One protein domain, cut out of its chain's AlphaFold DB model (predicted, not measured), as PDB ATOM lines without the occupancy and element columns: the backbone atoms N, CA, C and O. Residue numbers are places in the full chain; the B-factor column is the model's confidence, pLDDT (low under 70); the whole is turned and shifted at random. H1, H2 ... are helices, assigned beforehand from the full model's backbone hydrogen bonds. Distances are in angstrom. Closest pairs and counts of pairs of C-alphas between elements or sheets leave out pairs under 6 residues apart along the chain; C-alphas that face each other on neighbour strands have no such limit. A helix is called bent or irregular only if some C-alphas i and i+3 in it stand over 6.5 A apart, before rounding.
ATOM      1  N   VAL A   2     244.689 195.050 341.119       71.62
ATOM      2  CA  VAL A   2     244.784 193.596 341.418       71.62
ATOM      3  C   VAL A   2     245.310 193.277 342.829       71.62
ATOM      4  O   VAL A   2     244.870 192.315 343.448       71.62
ATOM      5  N   ALA A   3     246.182 194.115 343.398       82.88
ATOM      6  CA  ALA A   3     246.694 193.954 344.767       82.88
ATOM      7  C   ALA A   3     245.694 194.356 345.875       82.88
ATOM      8  O   ALA A   3     246.042 194.347 347.053       82.88
ATOM      9  N   HIS A   4     244.461 194.748 345.527       89.31
ATOM     10  CA  HIS A   4     243.477 195.176 346.518       89.31
ATOM     11  C   HIS A   4     243.038 193.990 347.405       89.31
ATOM     12  O   HIS A   4     242.733 192.924 346.860       89.31
ATOM     13  N   PRO A   5     242.930 194.148 348.741       87.81
ATOM     14  CA  PRO A   5     242.640 193.042 349.662       87.81
ATOM     15  C   PRO A   5     241.378 192.242 349.319       87.81
ATOM     16  O   PRO A   5     241.355 191.022 349.464       87.81
ATOM     17  N   HIS A   6     240.336 192.909 348.815       88.19
ATOM     18  CA  HIS A   6     239.098 192.238 348.417       88.19
ATOM     19  C   HIS A   6     239.288 191.326 347.190       88.19
ATOM     20  O   HIS A   6     238.830 190.185 347.189       88.19
ATOM     21  N   CYS A   7     240.039 191.786 346.184       86.75
ATOM     22  CA  CYS A   7     240.380 190.989 345.003       86.75
ATOM     23  C   CYS A   7     241.280 189.804 345.379       86.75
ATOM     24  O   CYS A   7     241.062 188.688 344.914       86.75
ATOM     25  N   GLN A   8     242.248 190.034 346.271       87.00
ATOM     26  CA  GLN A   8     243.145 188.995 346.781       87.00
ATOM     27  C   GLN A   8     242.394 187.928 347.579       87.00
ATOM     28  O   GLN A   8     242.659 186.736 347.419       87.00
ATOM     29  N   HIS A   9     241.409 188.323 348.394       85.06
ATOM     30  CA  HIS A   9     240.564 187.362 349.096       85.06
ATOM     31  C   HIS A   9     239.758 186.509 348.112       85.06
ATOM     32  O   HIS A   9     239.710 185.292 348.283       85.06
ATOM     33  N   LEU A  10     239.153 187.112 347.085       86.12
ATOM     34  CA  LEU A  10     238.395 186.368 346.076       86.12
ATOM     35  C   LEU A  10     239.282 185.355 345.338       86.12
ATOM     36  O   LEU A  10     238.925 184.183 345.246       86.12
ATOM     37  N   LEU A  11     240.466 185.783 344.888       84.56
ATOM     38  CA  LEU A  11     241.436 184.913 344.219       84.56
ATOM     39  C   LEU A  11     241.876 183.756 345.126       84.56
ATOM     40  O   LEU A  11     241.923 182.607 344.698       84.56
ATOM     41  N   THR A  12     242.132 184.052 346.401       81.88
ATOM     42  CA  THR A  12     242.491 183.050 347.412       81.88
ATOM     43  C   THR A  12     241.372 182.027 347.606       81.88
ATOM     44  O   THR A  12     241.648 180.834 347.707       81.88
ATOM     45  N   THR A  13     240.111 182.467 347.651       83.56
ATOM     46  CA  THR A  13     238.963 181.558 347.765       83.56
ATOM     47  C   THR A  13     238.883 180.635 346.551       83.56
ATOM     48  O   THR A  13     238.802 179.425 346.732       83.56
ATOM     49  N   LEU A  14     239.016 181.173 345.334       83.88
ATOM     50  CA  LEU A  14     239.025 180.376 344.100       83.88
ATOM     51  C   LEU A  14     240.199 179.383 344.047       83.88
ATOM     52  O   LEU A  14     240.055 178.264 343.560       83.88
ATOM     53  N   TRP A  15     241.363 179.772 344.571       82.19
ATOM     54  CA  TRP A  15     242.560 178.931 344.589       82.19
ATOM     55  C   TRP A  15     242.436 177.714 345.521       82.19
ATOM     56  O   TRP A  15     242.996 176.654 345.238       82.19
ATOM     57  N   TYR A  16     241.694 177.853 346.627       81.69
ATOM     58  CA  TYR A  16     241.516 176.811 347.648       81.69
ATOM     59  C   TYR A  16     240.105 176.207 347.685       81.69
ATOM     60  O   TYR A  16     239.800 175.476 348.625       81.69
ATOM     61  N   ASP A  17     239.268 176.485 346.684       77.31
ATOM     62  CA  ASP A  17     237.831 176.168 346.664       77.31
ATOM     63  C   ASP A  17     237.534 174.694 347.000       77.31
ATOM     64  O   ASP A  17     236.665 174.380 347.807       77.31
ATOM     65  N   GLN A  18     238.366 173.781 346.488       80.31
ATOM     66  CA  GLN A  18     238.217 172.330 346.672       80.31
ATOM     67  C   GLN A  18     239.003 171.749 347.864       80.31
ATOM     68  O   GLN A  18     239.086 170.532 348.028       80.31
ATOM     69  N   LEU A  19     239.629 172.595 348.690       78.75
ATOM     70  CA  LEU A  19     240.498 172.184 349.799       78.75
ATOM     71  C   LEU A  19     240.113 172.906 351.104       78.75
ATOM     72  O   LEU A  19     240.813 173.828 351.554       78.75
ATOM     73  N   PRO A  20     239.022 172.473 351.766       74.12
ATOM     74  CA  PRO A  20     238.527 173.128 352.968       74.12
ATOM     75  C   PRO A  20     239.583 173.127 354.083       74.12
ATOM     76  O   PRO A  20     240.196 172.114 354.430       74.12
ATOM     77  N   GLY A  21     239.824 174.312 354.647       75.88
ATOM     78  CA  GLY A  21     240.762 174.509 355.753       75.88
ATOM     79  C   GLY A  21     242.246 174.510 355.371       75.88
ATOM     80  O   GLY A  21     243.070 174.733 356.259       75.88
ATOM     81  N   TRP A  22     242.614 174.336 354.092       79.81
ATOM     82  CA  TRP A  22     244.021 174.331 353.656       79.81
ATOM     83  C   TRP A  22     244.784 175.575 354.113       79.81
ATOM     84  O   TRP A  22     245.896 175.468 354.628       79.81
ATOM     85  N   ARG A  23     244.153 176.754 354.033       78.06
ATOM     86  CA  ARG A  23     244.745 178.037 354.445       78.06
ATOM     87  C   ARG A  23     245.312 177.999 355.869       78.06
ATOM     88  O   ARG A  23     246.432 178.460 356.074       78.06
ATOM     89  N   LYS A  24     244.575 177.402 356.812       82.06
ATOM     90  CA  LYS A  24     244.902 177.383 358.249       82.06
ATOM     91  C   LYS A  24     245.888 176.274 358.649       82.06
ATOM     92  O   LYS A  24     246.308 176.242 359.799       82.06
ATOM     93  N   ARG A  25     246.254 175.357 357.740       85.75
ATOM     94  CA  ARG A  25     247.157 174.235 358.060       85.75
ATOM     95  C   ARG A  25     248.609 174.691 358.214       85.75
ATOM     96  O   ARG A  25     249.070 175.573 357.484       85.75
ATOM     97  N   HIS A  26     249.326 174.024 359.119       89.38
ATOM     98  CA  HIS A  26     250.759 174.216 359.330       89.38
ATOM     99  C   HIS A  26     251.547 173.904 358.039       89.38
ATOM    100  O   HIS A  26     251.180 172.963 357.325       89.38
ATOM    101  N   PRO A  27     252.626 174.644 357.713       85.12
ATOM    102  CA  PRO A  27     253.429 174.410 356.509       85.12
ATOM    103  C   PRO A  27     253.936 172.967 356.374       85.12
ATOM    104  O   PRO A  27     253.841 172.404 355.289       85.12
ATOM    105  N   PHE A  28     254.369 172.319 357.462       87.69
ATOM    106  CA  PHE A  28     254.771 170.900 357.418       87.69
ATOM    107  C   PHE A  28     253.636 169.961 356.998       87.69
ATOM    108  O   PHE A  28     253.848 169.063 356.190       87.69
ATOM    109  N   THR A  29     252.411 170.185 357.482       85.81
ATOM    110  CA  THR A  29     251.248 169.390 357.068       85.81
ATOM    111  C   THR A  29     250.927 169.613 355.592       85.81
ATOM    112  O   THR A  29     250.580 168.665 354.895       85.81
ATOM    113  N   LYS A  30     251.063 170.850 355.094       85.38
ATOM    114  CA  LYS A  30     250.897 171.157 353.664       85.38
ATOM    115  C   LYS A  30     251.943 170.430 352.822       85.38
ATOM    116  O   LYS A  30     251.572 169.787 351.850       85.38
ATOM    117  N   LEU A  31     253.212 170.475 353.233       85.81
ATOM    118  CA  LEU A  31     254.309 169.784 352.554       85.81
ATOM    119  C   LEU A  31     254.070 168.271 352.495       85.81
ATOM    120  O   LEU A  31     254.152 167.683 351.420       85.81
ATOM    121  N   PHE A  32     253.709 167.662 353.628       87.62
ATOM    122  CA  PHE A  32     253.387 166.239 353.702       87.62
ATOM    123  C   PHE A  32     252.228 165.868 352.768       87.62
ATOM    124  O   PHE A  32     252.328 164.914 352.005       87.62
ATOM    125  N   LEU A  33     251.151 166.657 352.761       84.88
ATOM    126  CA  LEU A  33     250.011 166.409 351.877       84.88
ATOM    127  C   LEU A  33     250.373 166.570 350.399       84.88
ATOM    128  O   LEU A  33     249.953 165.744 349.597       84.88
ATOM    129  N   CYS A  34     251.168 167.583 350.036       85.88
ATOM    130  CA  CYS A  34     251.683 167.729 348.673       85.88
ATOM    131  C   CYS A  34     252.480 166.488 348.253       85.88
ATOM    132  O   CYS A  34     252.255 165.960 347.169       85.88
ATOM    133  N   PHE A  35     253.356 165.984 349.125       85.81
ATOM    134  CA  PHE A  35     254.118 164.765 348.866       85.81
ATOM    135  C   PHE A  35     253.209 163.540 348.672       85.81
ATOM    136  O   PHE A  35     253.359 162.811 347.693       85.81
ATOM    137  N   CYS A  36     252.201 163.358 349.533       86.31
ATOM    138  CA  CYS A  36     251.200 162.303 349.361       86.31
ATOM    139  C   CYS A  36     250.431 162.429 348.035       86.31
ATOM    140  O   CYS A  36     250.199 161.416 347.377       86.31
ATOM    141  N   PHE A  37     250.064 163.645 347.613       86.31
ATOM    142  CA  PHE A  37     249.390 163.873 346.329       86.31
ATOM    143  C   PHE A  37     250.266 163.494 345.133       86.31
ATOM    144  O   PHE A  37     249.768 162.867 344.200       86.31
ATOM    145  N   ILE A  38     251.559 163.823 345.177       86.69
ATOM    146  CA  ILE A  38     252.518 163.468 344.122       86.69
ATOM    147  C   ILE A  38     252.638 161.945 344.000       86.69
ATOM    148  O   ILE A  38     252.577 161.415 342.894       86.69
ATOM    149  N   ILE A  39     252.734 161.231 345.125       86.12
ATOM    150  CA  ILE A  39     252.792 159.759 345.134       86.12
ATOM    151  C   ILE A  39     251.482 159.136 344.639       86.12
ATOM    152  O   ILE A  39     251.502 158.117 343.955       86.12
ATOM    153  N   ALA A  40     250.339 159.738 344.969       86.00
ATOM    154  CA  ALA A  40     249.030 159.243 344.548       86.00
ATOM    155  C   ALA A  40     248.712 159.543 343.069       86.00
ATOM    156  O   ALA A  40     247.808 158.930 342.502       86.00
ATOM    157  N   LEU A  41     249.446 160.454 342.421       85.00
ATOM    158  CA  LEU A  41     249.238 160.889 341.037       85.00
ATOM    159  C   LEU A  41     249.081 159.760 339.994       85.00
ATOM    160  O   LEU A  41     248.138 159.852 339.206       85.00
ATOM    161  N   PRO A  42     249.897 158.683 339.976       84.19
ATOM    162  CA  PRO A  42     249.701 157.547 339.066       84.19
ATOM    163  C   PRO A  42     248.327 156.872 339.183       84.19
ATOM    164  O   PRO A  42     247.875 156.257 338.223       84.19
ATOM    165  N   ILE A  43     247.642 157.007 340.322       86.44
ATOM    166  CA  ILE A  43     246.282 156.491 340.546       86.44
ATOM    167  C   ILE A  43     245.236 157.587 340.265       86.44
ATOM    168  O   ILE A  43     244.182 157.330 339.674       86.44
ATOM    169  N   LEU A  44     245.525 158.834 340.647       85.00
ATOM    170  CA  LEU A  44     244.618 159.974 340.464       85.00
ATOM    171  C   LEU A  44     244.429 160.362 338.985       85.00
ATOM    172  O   LEU A  44     243.343 160.788 338.594       85.00
ATOM    173  N   ALA A  45     245.452 160.200 338.141       84.25
ATOM    174  CA  ALA A  45     245.364 160.563 336.725       84.25
ATOM    175  C   ALA A  45     244.444 159.624 335.906       84.25
ATOM    176  O   ALA A  45     243.551 160.136 335.227       84.25
ATOM    177  N   PRO A  46     244.553 158.280 335.989       86.56
ATOM    178  CA  PRO A  46     243.604 157.380 335.325       86.56
ATOM    179  C   PRO A  46     242.172 157.539 335.839       86.56
ATOM    180  O   PRO A  46     241.227 157.546 335.054       86.56
ATOM    181  N   THR A  47     241.993 157.718 337.151       86.75
ATOM    182  CA  THR A  47     240.657 157.926 337.733       86.75
ATOM    183  C   THR A  47     240.012 159.224 337.245       86.75
ATOM    184  O   THR A  47     238.815 159.229 336.962       86.75
ATOM    185  N   TYR A  48     240.792 160.295 337.053       86.19
ATOM    186  CA  TYR A  48     240.322 161.521 336.405       86.19
ATOM    187  C   TYR A  48     239.875 161.298 334.952       86.19
ATOM    188  O   TYR A  48     238.855 161.851 334.543       86.19
ATOM    189  N   LEU A  49     240.609 160.484 334.183       86.50
ATOM    190  CA  LEU A  49     240.261 160.174 332.791       86.50
ATOM    191  C   LEU A  49     238.969 159.354 332.683       86.50
ATOM    192  O   LEU A  49     238.162 159.608 331.793       86.50
ATOM    193  N   ILE A  50     238.759 158.398 333.593       89.31
ATOM    194  CA  ILE A  50     237.587 157.508 333.581       89.31
ATOM    195  C   ILE A  50     236.350 158.208 334.158       89.31
ATOM    196  O   ILE A  50     235.244 158.047 333.644       89.31
ATOM    197  N   HIS A  51     236.516 158.985 335.231       89.19
ATOM    198  CA  HIS A  51     235.402 159.612 335.936       89.19
ATOM    199  C   HIS A  51     235.673 161.096 336.261       89.19
ATOM    200  O   HIS A  51     235.898 161.470 337.419       89.19
ATOM    201  N   PRO A  52     235.600 161.985 335.251       84.88
ATOM    202  CA  PRO A  52     235.999 163.389 335.385       84.88
ATOM    203  C   PRO A  52     235.060 164.242 336.255       84.88
ATOM    204  O   PRO A  52     235.441 165.338 336.665       84.88
ATOM    205  N   HIS A  53     233.838 163.773 336.534       84.25
ATOM    206  CA  HIS A  53     232.836 164.504 337.325       84.25
ATOM    207  C   HIS A  53     232.807 164.130 338.815       84.25
ATOM    208  O   HIS A  53     232.128 164.808 339.589       84.25
ATOM    209  N   GLY A  54     233.546 163.097 339.230       85.19
ATOM    210  CA  GLY A  54     233.591 162.679 340.631       85.19
ATOM    211  C   GLY A  54     234.406 163.609 341.524       85.19
ATOM    212  O   GLY A  54     235.065 164.537 341.056       85.19
ATOM    213  N   CYS A  55     234.417 163.308 342.825       82.12
ATOM    214  CA  CYS A  55     235.148 164.073 343.844       82.12
ATOM    215  C   CYS A  55     236.640 164.248 343.492       82.12
ATOM    216  O   CYS A  55     237.172 165.355 343.545       82.12
ATOM    217  N   VAL A  56     237.295 163.178 343.021       82.19
ATOM    218  CA  VAL A  56     238.695 163.225 342.564       82.19
ATOM    219  C   VAL A  56     238.860 164.161 341.367       82.19
ATOM    220  O   VAL A  56     239.814 164.934 341.322       82.19
ATOM    221  N   GLY A  57     237.927 164.145 340.413       82.31
ATOM    222  CA  GLY A  57     238.000 165.014 339.242       82.31
ATOM    223  C   GLY A  57     237.765 166.487 339.560       82.31
ATOM    224  O   GLY A  57     238.447 167.348 339.007       82.31
ATOM    225  N   GLN A  58     236.878 166.784 340.510       84.06
ATOM    226  CA  GLN A  58     236.690 168.140 341.028       84.06
ATOM    227  C   GLN A  58     237.944 168.634 341.764       84.06
ATOM    228  O   GLN A  58     238.412 169.741 341.494       84.06
ATOM    229  N   LEU A  59     238.555 167.785 342.600       84.88
ATOM    230  CA  LEU A  59     239.814 168.094 343.281       84.88
ATOM    231  C   LEU A  59     240.959 168.355 342.289       84.88
ATOM    232  O   LEU A  59     241.655 169.362 342.399       84.88
ATOM    233  N   MET A  60     241.120 167.493 341.283       84.38
ATOM    234  CA  MET A  60     242.140 167.615 340.231       84.38
ATOM    235  C   MET A  60     241.975 168.865 339.354       84.38
ATOM    236  O   MET A  60     242.945 169.349 338.767       84.38
ATOM    237  N   ARG A  61     240.756 169.414 339.259       85.44
ATOM    238  CA  ARG A  61     240.494 170.670 338.540       85.44
ATOM    239  C   ARG A  61     240.936 171.911 339.315       85.44
ATOM    240  O   ARG A  61     241.074 172.962 338.682       85.44
ATOM    241  N   SER A  62     241.196 171.784 340.621       85.94
ATOM    242  CA  SER A  62     241.666 172.876 341.475       85.94
ATOM    243  C   SER A  62     242.972 173.490 340.945       85.94
ATOM    244  O   SER A  62     243.908 172.742 340.632       85.94
TER     245      SER A  62
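Overview. This is residues 2 to 62 of the 211 residues of the protein "Ion_trans domain-containing protein" of Schistosoma margrebowiei (UniProt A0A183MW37). The helices make a loose, open frame: the long helix H2 bends sharply into two arms, H2a and H2b, that form two of its sides, the short helix H3 folds back from the end of H2b, and H1 is an arm whose first part, with residues 3 to 10, sticks out from the rest. The middle of the frame is hollow, and among the helices there is one contact, that of H2b with H3. The printed part has 61 residues with three named helices, H1, H2 and H3 in chain order, and no named strand; its class is all helix. It is loose, with a radius of gyration of the C-alphas of 14.0 A and spans of 40 by 27 by 17 A.

Along the chain. H2, residues 27 to 50, was assigned as one helix by its hydrogen bonds but is bent: C-alphas 39 and 42 are 7.2 A apart. Arm H2a, residues 27 to 39, is 18.6 A long and begins at C-alpha 27 (253.429, 174.410, 356.509). Arm H2b, residues 42 to 50, is 13.3 A long. H3, residues 55 to 61, measures 10.0 A and ends at C-alpha 61 (240.494, 170.670, 338.540). H1, residues 5 to 16, is 16.4 A long and begins at C-alpha 5 (242.640, 193.042, 349.662).

Arrangement. H2a and H2b stand at a steep tilt of 67 degrees. H2b and H3 touch, about perpendicular at 82 degrees; their closest C-alphas, those of Tyr 48 and Gly 57, are 5.1 A apart. H2a and H3 are apart. H1 is apart from H2a, H2b and H3. Each O i to N i+4 pair is within hydrogen-bond range in H1, H2a and H3, and 4 of 5 are in H2b.

Size, cuts and confidence. The two C-alphas farthest apart, those of His 4 and Ile 50, are 40.3 A apart. The printed part has no cut. The link from H1 to H2 is short, with 10 residues, and that from H2 to H3 is tight, with 4. The mean pLDDT of the printed part is 84.3, and no printed residue is under 70.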